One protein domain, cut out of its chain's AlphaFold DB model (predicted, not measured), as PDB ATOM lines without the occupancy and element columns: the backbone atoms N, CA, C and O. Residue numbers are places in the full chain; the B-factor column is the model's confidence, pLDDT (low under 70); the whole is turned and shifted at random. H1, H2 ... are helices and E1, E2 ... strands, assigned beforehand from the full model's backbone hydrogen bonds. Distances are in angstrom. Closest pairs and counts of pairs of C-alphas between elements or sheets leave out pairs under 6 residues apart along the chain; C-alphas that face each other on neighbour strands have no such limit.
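AT A GLANCE: This is residues 83 to 183 of the 398 residues of the protein "SH3 domain-containing protein" of Metarhizium anisopliae BRIP 53293 (UniProt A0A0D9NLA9). Two small two-stranded sheets, E1 with E2 and E3 with E4, meet where the last residue of E2 comes near E4, and a helical arm sticks out from the end of the E3 and E4 sheet: residues 172 to 183 of H4. The short helices H1 and H2 lie by the E1 and E2 sheet, while a long loop and the short H3 lie between E3 and E4 along the chain. The printed part has 101 residues, in the order E1 H1 H2 E2 E3 H3 E4 H4, of mixed class, with both sheets antiparallel. It is only just compact, close to loose, with a radius of gyration of the C-alphas of 15.2 A and spans of 42 by 41 by 28 A.

IN THESE COORDINATES: E1 is residues 83 to 87, starting at C-alpha 83 (-34.020, 2.872, -3.363), and E2 is 118 to 122. E3 is 135 to 139, 13.7 A long, and E4 is 162 to 166. H1 is 88 to 93, H2 105 to 110 and H3 153 to 156. H4, 168 to 183, is 23.3 A long and ends at C-alpha 183 (-27.286, 23.550, -28.401).

HOW THE PARTS SIT: E1 and E2 are antiparallel at 151 degrees, with N 86 and O 119 2.8 A apart, within hydrogen-bond range. E3 and E4 are antiparallel at 165 degrees, with N 163 and O 138 2.7 A apart, also within range. E2 and E4 have 5 pairs of C-alphas within 8 A, the closest being Gln 122 and Leu 163, 5.4 A. The closest C-alphas of H1 and E2 are Phe 88 and Trp 118, 5.5 A; those of E1 and H2 are Thr 85 and Leu 105, 6.9 A. H3 is apart from E1 and E2. H1, H2 and H4 have every O i to N i+4 pair within range; H3 is too short for one.

THE WHOLE: The C-alphas farthest apart, Pro 114 and Asp 130, are 43.4 A apart. The printed part has no cut. The links H1 to H2, E2 to E3 and E3 to H3 are long. Mean pLDDT of the printed part is 73.1; it is under 70 in 33 residues, among them 123 to 134 and 168 to 183.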
ATOM      1  N   VAL A  83     -34.919   2.125  -4.248       78.88
ATOM      2  CA  VAL A  83     -34.020   2.872  -3.363       78.88
ATOM      3  C   VAL A  83     -32.682   3.052  -4.062       78.88
ATOM      4  O   VAL A  83     -32.069   2.077  -4.496       78.88
ATOM      5  N   TRP A  84     -32.220   4.293  -4.141       84.81
ATOM      6  CA  TRP A  84     -30.894   4.635  -4.631       84.81
ATOM      7  C   TRP A  84     -30.078   5.186  -3.475       84.81
ATOM      8  O   TRP A  84     -30.598   5.884  -2.613       84.81
ATOM      9  N   THR A  85     -28.795   4.870  -3.437       86.75
ATOM     10  CA  THR A  85     -27.882   5.440  -2.454       86.75
ATOM     11  C   THR A  85     -26.972   6.429  -3.159       86.75
ATOM     12  O   THR A  85     -26.292   6.084  -4.123       86.75
ATOM     13  N   GLU A  86     -26.982   7.667  -2.683       89.06
ATOM     14  CA  GLU A  86     -26.194   8.770  -3.211       89.06
ATOM     15  C   GLU A  86     -24.983   9.041  -2.310       89.06
ATOM     16  O   GLU A  86     -25.030   8.867  -1.087       89.06
ATOM     17  N   CYS A  87     -23.874   9.465  -2.917       88.38
ATOM     18  CA  CYS A  87     -22.692   9.911  -2.186       88.38
ATOM     19  C   CYS A  87     -22.776  11.419  -1.898       88.38
ATOM     20  O   CYS A  87     -22.409  12.243  -2.741       88.38
ATOM     21  N   PHE A  88     -23.205  11.793  -0.692       82.19
ATOM     22  CA  PHE A  88     -23.346  13.199  -0.294       82.19
ATOM     23  C   PHE A  88     -22.013  13.938  -0.242       82.19
ATOM     24  O   PHE A  88     -21.960  15.137  -0.519       82.19
ATOM     25  N   THR A  89     -20.913  13.246   0.075       80.50
ATOM     26  CA  THR A  89     -19.586  13.873   0.020       80.50
ATOM     27  C   THR A  89     -19.215  14.263  -1.409       80.50
ATOM     28  O   THR A  89     -18.688  15.359  -1.601       80.50
ATOM     29  N   CYS A  90     -19.535  13.438  -2.414       78.56
ATOM     30  CA  CYS A  90     -19.267  13.783  -3.810       78.56
ATOM     31  C   CYS A  90     -20.115  14.959  -4.292       78.56
ATOM     32  O   CYS A  90     -19.596  15.892  -4.905       78.56
ATOM     33  N   GLU A  91     -21.399  14.961  -3.944       76.44
ATOM     34  CA  GLU A  91     -22.285  16.075  -4.259       76.44
ATOM     35  C   GLU A  91     -21.799  17.372  -3.585       76.44
ATOM     36  O   GLU A  91     -21.740  18.426  -4.210       76.44
ATOM     37  N   ARG A  92     -21.369  17.301  -2.318       75.12
ATOM     38  CA  ARG A  92     -20.901  18.457  -1.536       75.12
ATOM     39  C   ARG A  92     -19.573  19.024  -2.026       75.12
ATOM     40  O   ARG A  92     -19.442  20.240  -2.138       75.12
ATOM     41  N   LEU A  93     -18.568  18.167  -2.199       67.56
ATOM     42  CA  LEU A  93     -17.199  18.599  -2.486       67.56
ATOM     43  C   LEU A  93     -16.983  18.869  -3.966       67.56
ATOM     44  O   LEU A  93     -16.198  19.750  -4.316       67.56
ATOM     45  N   TYR A  94     -17.681  18.120  -4.814       70.56
ATOM     46  CA  TYR A  94     -17.466  18.168  -6.246       70.56
ATOM     47  C   TYR A  94     -18.668  18.778  -6.967       70.56
ATOM     48  O   TYR A  94     -18.473  19.474  -7.949       70.56
ATOM     49  N   GLY A  95     -19.896  18.664  -6.457       63.75
ATOM     50  CA  GLY A  95     -21.091  19.051  -7.222       63.75
ATOM     51  C   GLY A  95     -21.499  17.974  -8.227       63.75
ATOM     52  O   GLY A  95     -22.196  18.261  -9.194       63.75
ATOM     53  N   ALA A  96     -21.042  16.737  -8.009       69.88
ATOM     54  CA  ALA A  96     -21.392  15.574  -8.810       69.88
ATOM     55  C   ALA A  96     -22.268  14.628  -7.985       69.88
ATOM     56  O   ALA A  96     -21.828  14.093  -6.964       69.88
ATOM     57  N   ALA A  97     -23.502  14.410  -8.435       73.69
ATOM     58  CA  ALA A  97     -24.389  13.414  -7.852       73.69
ATOM     59  C   ALA A  97     -24.085  12.041  -8.469       73.69
ATOM     60  O   ALA A  97     -24.324  11.815  -9.654       73.69
ATOM     61  N   ALA A  98     -23.558  11.121  -7.662       76.75
ATOM     62  CA  ALA A  98     -23.430   9.715  -8.024       76.75
ATOM     63  C   ALA A  98     -24.478   8.918  -7.242       76.75
ATOM     64  O   ALA A  98     -24.400   8.849  -6.014       76.75
ATOM     65  N   ALA A  99     -25.455   8.351  -7.953       82.25
ATOM     66  CA  ALA A  99     -26.517   7.523  -7.392       82.25
ATOM     67  C   ALA A  99     -26.301   6.059  -7.790       82.25
ATOM     68  O   ALA A  99     -26.107   5.749  -8.966       82.25
ATOM     69  N   PHE A 100     -26.364   5.155  -6.817       84.31
ATOM     70  CA  PHE A 100     -26.150   3.725  -7.016       84.31
ATOM     71  C   PHE A 100     -27.399   2.955  -6.611       84.31
ATOM     72  O   PHE A 100     -27.958   3.186  -5.539       84.31
ATOM     73  N   CYS A 101     -27.837   2.018  -7.447       87.00
ATOM     74  CA  CYS A 101     -28.851   1.056  -7.033       87.00
ATOM     75  C   CYS A 101     -28.252   0.077  -5.998       87.00
ATOM     76  O   CYS A 101     -27.023  -0.008  -5.870       87.00
ATOM     77  N   PRO A 102     -29.076  -0.722  -5.295       85.25
ATOM     78  CA  PRO A 102     -28.588  -1.603  -4.235       85.25
ATOM     79  C   PRO A 102     -27.528  -2.609  -4.703       85.25
ATOM     80  O   PRO A 102     -26.605  -2.913  -3.953       85.25
ATOM     81  N   SER A 103     -27.612  -3.088  -5.951       85.12
ATOM     82  CA  SER A 103     -26.641  -4.034  -6.517       85.12
ATOM     83  C   SER A 103     -25.312  -3.387  -6.914       85.12
ATOM     84  O   SER A 103     -24.278  -4.044  -6.842       85.12
ATOM     85  N   CYS A 104     -25.306  -2.108  -7.299       86.31
ATOM     86  CA  CYS A 104     -24.079  -1.386  -7.656       86.31
ATOM     87  C   CYS A 104     -23.443  -0.634  -6.491       86.31
ATOM     88  O   CYS A 104     -22.289  -0.223  -6.601       86.31
ATOM     89  N   LEU A 105     -24.159  -0.459  -5.380       88.44
ATOM     90  CA  LEU A 105     -23.654   0.254  -4.213       88.44
ATOM     91  C   LEU A 105     -22.340  -0.325  -3.654       88.44
ATOM     92  O   LEU A 105     -21.469   0.484  -3.337       88.44
ATOM     93  N   PRO A 106     -22.131  -1.657  -3.544       88.75
ATOM     94  CA  PRO A 106     -20.860  -2.194  -3.054       88.75
ATOM     95  C   PRO A 106     -19.667  -1.726  -3.895       88.75
ATOM     96  O   PRO A 106     -18.732  -1.137  -3.361       88.75
ATOM     97  N   ARG A 107     -19.765  -1.858  -5.224       82.44
ATOM     98  CA  ARG A 107     -18.739  -1.388  -6.163       82.44
ATOM     99  C   ARG A 107     -18.571   0.131  -6.115       82.44
ATOM    100  O   ARG A 107     -17.454   0.632  -6.078       82.44
ATOM    101  N   GLY A 108     -19.681   0.865  -6.041       84.19
ATOM    102  CA  GLY A 108     -19.665   2.312  -5.851       84.19
ATOM    103  C   GLY A 108     -18.881   2.719  -4.603       84.19
ATOM    104  O   GLY A 108     -18.078   3.643  -4.668       84.19
ATOM    105  N   ARG A 109     -19.041   2.001  -3.484       87.38
ATOM    106  CA  ARG A 109     -18.286   2.245  -2.246       87.38
ATOM    107  C   ARG A 109     -16.804   1.907  -2.370       87.38
ATOM    108  O   ARG A 109     -15.996   2.636  -1.811       87.38
ATOM    109  N   GLU A 110     -16.444   0.852  -3.096       85.94
ATOM    110  CA  GLU A 110     -15.041   0.489  -3.353       85.94
ATOM    111  C   GLU A 110     -14.309   1.539  -4.205       85.94
ATOM    112  O   GLU A 110     -13.128   1.815  -3.987       85.94
ATOM    113  N   GLU A 111     -15.018   2.148  -5.157       83.44
ATOM    114  CA  GLU A 111     -14.498   3.186  -6.057       83.44
ATOM    115  C   GLU A 111     -14.467   4.593  -5.421       83.44
ATOM    116  O   GLU A 111     -13.956   5.546  -6.019       83.44
ATOM    117  N   HIS A 112     -15.017   4.750  -4.216       85.38
ATOM    118  CA  HIS A 112     -15.064   6.013  -3.479       85.38
ATOM    119  C   HIS A 112     -14.149   5.976  -2.254       85.38
ATOM    120  O   HIS A 112     -13.764   4.918  -1.763       85.38
ATOM    121  N   ASP A 113     -13.789   7.159  -1.751       80.56
ATOM    122  CA  ASP A 113     -13.057   7.243  -0.490       80.56
ATOM    123  C   ASP A 113     -13.949   6.695   0.648       80.56
ATOM    124  O   ASP A 113     -15.112   7.108   0.758       80.56
ATOM    125  N   PRO A 114     -13.443   5.782   1.499       86.25
ATOM    126  CA  PRO A 114     -14.201   5.223   2.618       86.25
ATOM    127  C   PRO A 114     -14.766   6.264   3.596       86.25
ATOM    128  O   PRO A 114     -15.741   5.975   4.286       86.25
ATOM    129  N   ALA A 115     -14.183   7.465   3.664       87.31
ATOM    130  CA  ALA A 115     -14.653   8.568   4.498       87.31
ATOM    131  C   ALA A 115     -15.864   9.315   3.908       87.31
ATOM    132  O   ALA A 115     -16.395  10.232   4.538       87.31
ATOM    133  N   HIS A 116     -16.299   8.978   2.691       89.12
ATOM    134  CA  HIS A 116     -17.464   9.610   2.091       89.12
ATOM    135  C   HIS A 116     -18.757   9.268   2.846       89.12
ATOM    136  O   HIS A 116     -19.021   8.118   3.192       89.12
ATOM    137  N   GLU A 117     -19.590  10.285   3.062       88.38
ATOM    138  CA  GLU A 117     -20.924  10.170   3.639       88.38
ATOM    139  C   GLU A 117     -21.904   9.715   2.547       88.38
ATOM    140  O   GLU A 117     -21.896  10.239   1.426       88.38
ATOM    141  N   TRP A 118     -22.759   8.749   2.885       89.81
ATOM    142  CA  TRP A 118     -23.747   8.159   1.983       89.81
ATOM    143  C   TRP A 118     -25.145   8.310   2.569       89.81
ATOM    144  O   TRP A 118     -25.324   8.129   3.775       89.81
ATOM    145  N   GLY A 119     -26.139   8.555   1.722       83.75
ATOM    146  CA  GLY A 119     -27.541   8.490   2.121       83.75
ATOM    147  C   GLY A 119     -28.402   7.817   1.075       83.75
ATOM    148  O   GLY A 119     -28.097   7.837  -0.115       83.75
ATOM    149  N   SER A 120     -29.467   7.179   1.541       81.38
ATOM    150  CA  SER A 120     -30.412   6.481   0.680       81.38
ATOM    151  C   SER A 120     -31.605   7.379   0.390       81.38
ATOM    152  O   SER A 120     -32.295   7.809   1.307       81.38
ATOM    153  N   VAL A 121     -31.850   7.631  -0.890       74.00
ATOM    154  CA  VAL A 121     -33.007   8.359  -1.401       74.00
ATOM    155  C   VAL A 121     -33.913   7.351  -2.099       74.00
ATOM    156  O   VAL A 121     -33.506   6.673  -3.047       74.00
ATOM    157  N   GLN A 122     -35.149   7.213  -1.624       72.75
ATOM    158  CA  GLN A 122     -36.123   6.346  -2.272       72.75
ATOM    159  C   GLN A 122     -36.885   7.139  -3.330       72.75
ATOM    160  O   GLN A 122     -37.710   7.999  -3.035       72.75
ATOM    161  N   HIS A 123     -36.641   6.827  -4.597       63.53
ATOM    162  CA  HIS A 123     -37.417   7.413  -5.676       63.53
ATOM    163  C   HIS A 123     -38.692   6.589  -5.861       63.53
ATOM    164  O   HIS A 123     -38.630   5.476  -6.374       63.53
ATOM    165  N   ALA A 124     -39.852   7.122  -5.464       56.31
ATOM    166  CA  ALA A 124     -41.119   6.617  -5.989       56.31
ATOM    167  C   ALA A 124     -41.562   7.513  -7.147       56.31
ATOM    168  O   ALA A 124     -41.898   8.687  -6.993       56.31
ATOM    169  N   TYR A 125     -41.518   6.932  -8.335       52.38
ATOM    170  CA  TYR A 125     -42.119   7.484  -9.522       52.38
ATOM    171  C   TYR A 125     -43.613   7.177  -9.478       52.38
ATOM    172  O   TYR A 125     -44.083   6.182 -10.020       52.38
ATOM    173  N   LYS A 126     -44.383   8.074  -8.865       55.44
ATOM    174  CA  LYS A 126     -45.829   8.087  -9.071       55.44
ATOM    175  C   LYS A 126     -46.112   8.931 -10.307       55.44
ATOM    176  O   LYS A 126     -45.980  10.152 -10.217       55.44
ATOM    177  N   PRO A 127     -46.481   8.342 -11.461       48.91
ATOM    178  CA  PRO A 127     -47.008   9.129 -12.559       48.91
ATOM    179  C   PRO A 127     -48.322   9.757 -12.085       48.91
ATOM    180  O   PRO A 127     -49.374   9.133 -12.160       48.91
ATOM    181  N   SER A 128     -48.257  10.979 -11.557       48.38
ATOM    182  CA  SER A 128     -49.449  11.795 -11.372       48.38
ATOM    183  C   SER A 128     -49.970  12.104 -12.770       48.38
ATOM    184  O   SER A 128     -49.293  12.772 -13.556       48.38
ATOM    185  N   THR A 129     -51.122  11.537 -13.118       49.91
ATOM    186  CA  THR A 129     -51.813  11.840 -14.375       49.91
ATOM    187  C   THR A 129     -52.449  13.225 -14.356       49.91
ATOM    188  O   THR A 129     -52.780  13.738 -15.421       49.91
ATOM    189  N   ASP A 130     -52.564  13.843 -13.176       57.44
ATOM    190  CA  ASP A 130     -53.520  14.927 -12.950       57.44
ATOM    191  C   ASP A 130     -52.859  16.273 -12.605       57.44
ATOM    192  O   ASP A 130     -53.572  17.255 -12.426       57.44
ATOM    193  N   ASP A 131     -51.521  16.361 -12.535       58.53
ATOM    194  CA  ASP A 131     -50.853  17.630 -12.207       58.53
ATOM    195  C   ASP A 131     -49.579  17.903 -13.047       58.53
ATOM    196  O   ASP A 131     -48.520  17.307 -12.807       58.53
ATOM    197  N   PRO A 132     -49.654  18.800 -14.054       50.84
ATOM    198  CA  PRO A 132     -48.561  19.082 -14.987       50.84
ATOM    199  C   PRO A 132     -47.421  19.930 -14.391       50.84
ATOM    200  O   PRO A 132     -46.383  20.083 -15.037       50.84
ATOM    201  N   GLY A 133     -47.578  20.480 -13.181       58.62
ATOM    202  CA  GLY A 133     -46.592  21.379 -12.555       58.62
ATOM    203  C   GLY A 133     -45.946  20.849 -11.276       58.62
ATOM    204  O   GLY A 133     -45.122  21.536 -10.674       58.62
ATOM    205  N   TRP A 134     -46.323  19.652 -10.838       65.31
ATOM    206  CA  TRP A 134     -46.046  19.223  -9.477       65.31
ATOM    207  C   TRP A 134     -44.629  18.668  -9.304       65.31
ATOM    208  O   TRP A 134     -44.221  17.755 -10.025       65.31
ATOM    209  N   PHE A 135     -43.889  19.200  -8.328       75.06
ATOM    210  CA  PHE A 135     -42.705  18.574  -7.742       75.06
ATOM    211  C   PHE A 135     -42.853  18.601  -6.219       75.06
ATOM    212  O   PHE A 135     -43.122  19.649  -5.635       75.06
ATOM    213  N   GLU A 136     -42.694  17.455  -5.565       84.06
ATOM    214  CA  GLU A 136     -42.802  17.354  -4.111       84.06
ATOM    215  C   GLU A 136     -41.721  16.424  -3.564       84.06
ATOM    216  O   GLU A 136     -41.451  15.354  -4.114       84.06
ATOM    217  N   TRP A 137     -41.117  16.835  -2.454       84.19
ATOM    218  CA  TRP A 137     -40.293  15.973  -1.621       84.19
ATOM    219  C   TRP A 137     -41.077  15.632  -0.359       84.19
ATOM    220  O   TRP A 137     -41.534  16.538   0.327       84.19
ATOM    221  N   LYS A 138     -41.220  14.353  -0.014       88.50
ATOM    222  CA  LYS A 138     -41.777  13.920   1.277       88.50
ATOM    223  C   LYS A 138     -40.752  13.120   2.048       88.50
ATOM    224  O   LYS A 138     -40.152  12.210   1.493       88.50
ATOM    225  N   CYS A 139     -40.580  13.388   3.332       88.12
ATOM    226  CA  CYS A 139     -39.875  12.451   4.194       88.12
ATOM    227  C   CYS A 139     -40.710  11.174   4.354       88.12
ATOM    228  O   CYS A 139     -41.872  11.248   4.742       88.12
ATOM    229  N   LEU A 140     -40.133  10.002   4.093       81.38
ATOM    230  CA  LEU A 140     -40.851   8.733   4.231       81.38
ATOM    231  C   LEU A 140     -41.072   8.311   5.688       81.38
ATOM    232  O   LEU A 140     -41.990   7.546   5.971       81.38
ATOM    233  N   GLU A 141     -40.273   8.835   6.612       88.81
ATOM    234  CA  GLU A 141     -40.360   8.496   8.034       88.81
ATOM    235  C   GLU A 141     -41.434   9.331   8.741       88.81
ATOM    236  O   GLU A 141     -42.365   8.774   9.315       88.81
ATOM    237  N   CYS A 142     -41.377  10.663   8.643       94.56
ATOM    238  CA  CYS A 142     -42.363  11.537   9.297       94.56
ATOM    239  C   CYS A 142     -43.478  12.055   8.383       94.56
ATOM    240  O   CYS A 142     -44.331  12.810   8.842       94.56
ATOM    241  N   GLN A 143     -43.472  11.686   7.097       92.81
ATOM    242  CA  GLN A 143     -44.465  12.103   6.096       92.81
ATOM    243  C   GLN A 143     -44.528  13.622   5.841       92.81
ATOM    244  O   GLN A 143     -45.425  14.093   5.142       92.81
ATOM    245  N   GLN A 144     -43.569  14.397   6.360       93.88
ATOM    246  CA  GLN A 144     -43.506  15.841   6.150       93.88
ATOM    247  C   GLN A 144     -43.089  16.164   4.711       93.88
ATOM    248  O   GLN A 144     -42.066  15.673   4.225       93.88
ATOM    249  N   THR A 145     -43.853  17.034   4.054       90.88
ATOM    250  CA  THR A 145     -43.467  17.654   2.784       90.88
ATOM    251  C   THR A 145     -42.320  18.638   3.011       90.88
ATOM    252  O   THR A 145     -42.392  19.515   3.873       90.88
ATOM    253  N   ILE A 146     -41.252  18.487   2.235       87.75
ATOM    254  CA  ILE A 146     -40.041  19.293   2.299       87.75
ATOM    255  C   ILE A 146     -40.065  20.303   1.156       87.75
ATOM    256  O   ILE A 146     -40.022  19.940  -0.019       87.75
ATOM    257  N   ASP A 147     -40.103  21.586   1.505       83.06
ATOM    258  CA  ASP A 147     -39.975  22.663   0.531       83.06
ATOM    259  C   ASP A 147     -38.506  22.824   0.118       83.06
ATOM    260  O   ASP A 147     -37.675  23.355   0.864       83.06
ATOM    261  N   VAL A 148     -38.167  22.341  -1.075       75.38
ATOM    262  CA  VAL A 148     -36.815  22.450  -1.640       75.38
ATOM    263  C   VAL A 148     -36.498  23.826  -2.223       75.38
ATOM    264  O   VAL A 148     -35.337  24.081  -2.539       75.38
ATOM    265  N   ALA A 149     -37.469  24.745  -2.306       70.62
ATOM    266  CA  ALA A 149     -37.170  26.150  -2.583       70.62
ATOM    267  C   ALA A 149     -36.375  26.786  -1.427       70.62
ATOM    268  O   ALA A 149     -35.604  27.727  -1.629       70.62
ATOM    269  N   ILE A 150     -36.505  26.240  -0.213       73.12
ATOM    270  CA  ILE A 150     -35.706  26.633   0.944       73.12
ATOM    271  C   ILE A 150     -34.381  25.866   0.914       73.12
ATOM    272  O   ILE A 150     -34.320  24.668   1.194       73.12
ATOM    273  N   SER A 151     -33.287  26.572   0.620       57.88
ATOM    274  CA  SER A 151     -31.946  25.973   0.590       57.88
ATOM    275  C   SER A 151     -31.638  25.164   1.864       57.88
ATOM    276  O   SER A 151     -31.824  25.634   2.991       57.88
ATOM    277  N   ASN A 152     -31.115  23.947   1.687       67.44
ATOM    278  CA  ASN A 152     -30.773  22.995   2.754       67.44
ATOM    279  C   ASN A 152     -31.950  22.411   3.562       67.44
ATOM    280  O   ASN A 152     -31.697  21.809   4.607       67.44
ATOM    281  N   SER A 153     -33.205  22.543   3.127       75.19
ATOM    282  CA  SER A 153     -34.358  21.956   3.830       75.19
ATOM    283  C   SER A 153     -34.256  20.434   3.984       75.19
ATOM    284  O   SER A 153     -34.433  19.934   5.092       75.19
ATOM    285  N   LEU A 154     -33.844  19.713   2.933       74.06
ATOM    286  CA  LEU A 154     -33.581  18.265   2.992       74.06
ATOM    287  C   LEU A 154     -32.501  17.912   4.025       74.06
ATOM    288  O   LEU A 154     -32.652  16.967   4.785       74.06
ATOM    289  N   ARG A 155     -31.432  18.712   4.113       70.50
ATOM    290  CA  ARG A 155     -30.297  18.461   5.022       70.50
ATOM    291  C   ARG A 155     -30.600  18.758   6.486       70.50
ATOM    292  O   ARG A 155     -29.970  18.191   7.367       70.50
ATOM    293  N   LYS A 156     -31.490  19.717   6.744       81.88
ATOM    294  CA  LYS A 156     -31.910  20.089   8.103       81.88
ATOM    295  C   LYS A 156     -33.031  19.199   8.625       81.88
ATOM    296  O   LYS A 156     -33.415  19.331   9.785       81.88
ATOM    297  N   HIS A 157     -33.589  18.353   7.770       85.56
ATOM    298  CA  HIS A 157     -34.624  17.429   8.168       85.56
ATOM    299  C   HIS A 157     -34.020  16.305   9.024       85.56
ATOM    300  O   HIS A 157     -32.897  15.874   8.788       85.56
ATOM    301  N   ALA A 158     -34.745  15.856  10.051       88.81
ATOM    302  CA  ALA A 158     -34.220  14.904  11.037       88.81
ATOM    303  C   ALA A 158     -33.991  13.487  10.472       88.81
ATOM    304  O   ALA A 158     -33.303  12.679  11.092       88.81
ATOM    305  N   HIS A 159     -34.571  13.198   9.310       90.06
ATOM    306  CA  HIS A 159     -34.532  11.904   8.642       90.06
ATOM    307  C   HIS A 159     -33.807  12.028   7.308       90.06
ATOM    308  O   HIS A 159     -33.803  13.099   6.706       90.06
ATOM    309  N   ASN A 160     -33.272  10.914   6.812       80.75
ATOM    310  CA  ASN A 160     -32.503  10.886   5.566       80.75
ATOM    311  C   ASN A 160     -33.218  10.156   4.426       80.75
ATOM    312  O   ASN A 160     -32.667  10.073   3.332       80.75
ATOM    313  N   ASN A 161     -34.421   9.625   4.670       73.56
ATOM    314  CA  ASN A 161     -35.194   8.917   3.663       73.56
ATOM    315  C   ASN A 161     -36.303   9.809   3.092       73.56
ATOM    316  O   ASN A 161     -37.260  10.171   3.788       73.56
ATOM    317  N   PHE A 162     -36.176  10.155   1.812       80.62
ATOM    318  CA  PHE A 162     -37.100  11.042   1.116       80.62
ATOM    319  C   PHE A 162     -37.641  10.405  -0.154       80.62
ATOM    320  O   PHE A 162     -36.913   9.742  -0.886       80.62
ATOM    321  N   LEU A 163     -38.907  10.700  -0.419       78.50
ATOM    322  CA  LEU A 163     -39.617  10.459  -1.652       78.50
ATOM    323  C   LEU A 163     -39.624  11.733  -2.494       78.50
ATOM    324  O   LEU A 163     -40.283  12.704  -2.127       78.50
ATOM    325  N   PHE A 164     -38.948  11.702  -3.638       80.50
ATOM    326  CA  PHE A 164     -39.076  12.736  -4.663       80.50
ATOM    327  C   PHE A 164     -40.098  12.326  -5.724       80.50
ATOM    328  O   PHE A 164     -39.913  11.311  -6.394       80.50
ATOM    329  N   SER A 165     -41.142  13.135  -5.894       76.75
ATOM    330  CA  SER A 165     -42.187  12.939  -6.900       76.75
ATOM    331  C   SER A 165     -42.236  14.129  -7.860       76.75
ATOM    332  O   SER A 165     -42.108  15.274  -7.431       76.75
ATOM    333  N   TYR A 166     -42.435  13.875  -9.155       75.69
ATOM    334  CA  TYR A 166     -42.598  14.924 -10.163       75.69
ATOM    335  C   TYR A 166     -43.581  14.512 -11.265       75.69
ATOM    336  O   TYR A 166     -43.655  13.343 -11.649       75.69
ATOM    337  N   GLY A 167     -44.326  15.487 -11.788       77.69
ATOM    338  CA  GLY A 167     -45.251  15.302 -12.905       77.69
ATOM    339  C   GLY A 167     -44.539  14.972 -14.225       77.69
ATOM    340  O   GLY A 167     -43.383  15.347 -14.457       77.69
ATOM    341  N   ARG A 168     -45.247  14.279 -15.129       65.56
ATOM    342  CA  ARG A 168     -44.728  13.864 -16.450       65.56
ATOM    343  C   ARG A 168     -44.211  15.049 -17.275       65.56
ATOM    344  O   ARG A 168     -43.160  14.936 -17.906       65.56
ATOM    345  N   ASP A 169     -44.913  16.175 -17.247       67.50
ATOM    346  CA  ASP A 169     -44.581  17.345 -18.064       67.50
ATOM    347  C   ASP A 169     -43.363  18.098 -17.522       67.50
ATOM    348  O   ASP A 169     -42.501  18.509 -18.299       67.50
ATOM    349  N   VAL A 170     -43.215  18.186 -16.195       65.50
ATOM    350  CA  VAL A 170     -42.011  18.739 -15.548       65.50
ATOM    351  C   VAL A 170     -40.773  17.948 -15.970       65.50
ATOM    352  O   VAL A 170     -39.768  18.542 -16.358       65.50
ATOM    353  N   ARG A 171     -40.858  16.610 -16.004       63.81
ATOM    354  CA  ARG A 171     -39.775  15.755 -16.521       63.81
ATOM    355  C   ARG A 171     -39.401  16.134 -17.953       63.81
ATOM    356  O   ARG A 171     -38.225  16.323 -18.253       63.81
ATOM    357  N   GLN A 172     -40.393  16.253 -18.836       64.44
ATOM    358  CA  GLN A 172     -40.155  16.610 -20.235       64.44
ATOM    359  C   GLN A 172     -39.547  18.012 -20.374       64.44
ATOM    360  O   GLN A 172     -38.666  18.219 -21.209       64.44
ATOM    361  N   GLN A 173     -39.963  18.968 -19.542       63.97
ATOM    362  CA  GLN A 173     -39.420  20.326 -19.541       63.97
ATOM    363  C   GLN A 173     -37.972  20.384 -19.048       63.97
ATOM    364  O   GLN A 173     -37.161  21.062 -19.681       63.97
ATOM    365  N   VAL A 174     -37.622  19.656 -17.983       53.81
ATOM    366  CA  VAL A 174     -36.238  19.551 -17.484       53.81
ATOM    367  C   VAL A 174     -35.332  18.956 -18.565       53.81
ATOM    368  O   VAL A 174     -34.315  19.554 -18.917       53.81
ATOM    369  N   VAL A 175     -35.759  17.857 -19.198       48.34
ATOM    370  CA  VAL A 175     -35.036  17.235 -20.322       48.34
ATOM    371  C   VAL A 175     -34.859  18.221 -21.489       48.34
ATOM    372  O   VAL A 175     -33.759  18.377 -22.022       48.34
ATOM    373  N   LYS A 176     -35.917  18.953 -21.862       48.50
ATOM    374  CA  LYS A 176     -35.897  19.926 -22.969       48.50
ATOM    375  C   LYS A 176     -35.029  21.157 -22.681       48.50
ATOM    376  O   LYS A 176     -34.397  21.684 -23.597       48.50
ATOM    377  N   ARG A 177     -34.999  21.644 -21.436       42.31
ATOM    378  CA  ARG A 177     -34.172  22.790 -21.019       42.31
ATOM    379  C   ARG A 177     -32.686  22.445 -21.093       42.31
ATOM    380  O   ARG A 177     -31.913  23.238 -21.627       42.31
ATOM    381  N   ASN A 178     -32.326  21.237 -20.668       37.41
ATOM    382  CA  ASN A 178     -30.952  20.738 -20.711       37.41
ATOM    383  C   ASN A 178     -30.467  20.532 -22.158       37.41
ATOM    384  O   ASN A 178     -29.344  20.911 -22.488       37.41
ATOM    385  N   TRP A 179     -31.342  20.066 -23.059       32.81
ATOM    386  CA  TRP A 179     -31.048  20.001 -24.499       32.81
ATOM    387  C   TRP A 179     -30.718  21.376 -25.103       32.81
ATOM    388  O   TRP A 179     -29.712  21.542 -25.791       32.81
ATOM    389  N   LYS A 180     -31.542  22.396 -24.817       30.31
ATOM    390  CA  LYS A 180     -31.335  23.762 -25.335       30.31
ATOM    391  C   LYS A 180     -30.069  24.430 -24.791       30.31
ATOM    392  O   LYS A 180     -29.420  25.163 -25.530       30.31
ATOM    393  N   ALA A 181     -29.713  24.180 -23.532       31.38
ATOM    394  CA  ALA A 181     -28.468  24.680 -22.948       31.38
ATOM    395  C   ALA A 181     -27.226  24.100 -23.651       31.38
ATOM    396  O   ALA A 181     -26.212  24.783 -23.776       31.38
ATOM    397  N   CYS A 182     -27.324  22.871 -24.168       31.38
ATOM    398  CA  CYS A 182     -26.255  22.220 -24.922       31.38
ATOM    399  C   CYS A 182     -26.122  22.773 -26.356       31.38
ATOM    400  O   CYS A 182     -25.013  22.995 -26.833       31.38
ATOM    401  N   ALA A 183     -27.248  23.064 -27.017       31.28
ATOM    402  CA  ALA A 183     -27.286  23.550 -28.401       31.28
ATOM    403  C   ALA A 183     -26.809  25.007 -28.594       31.28
ATOM    404  O   ALA A 183     -26.474  25.393 -29.708       31.28
TER     405      ALA A 183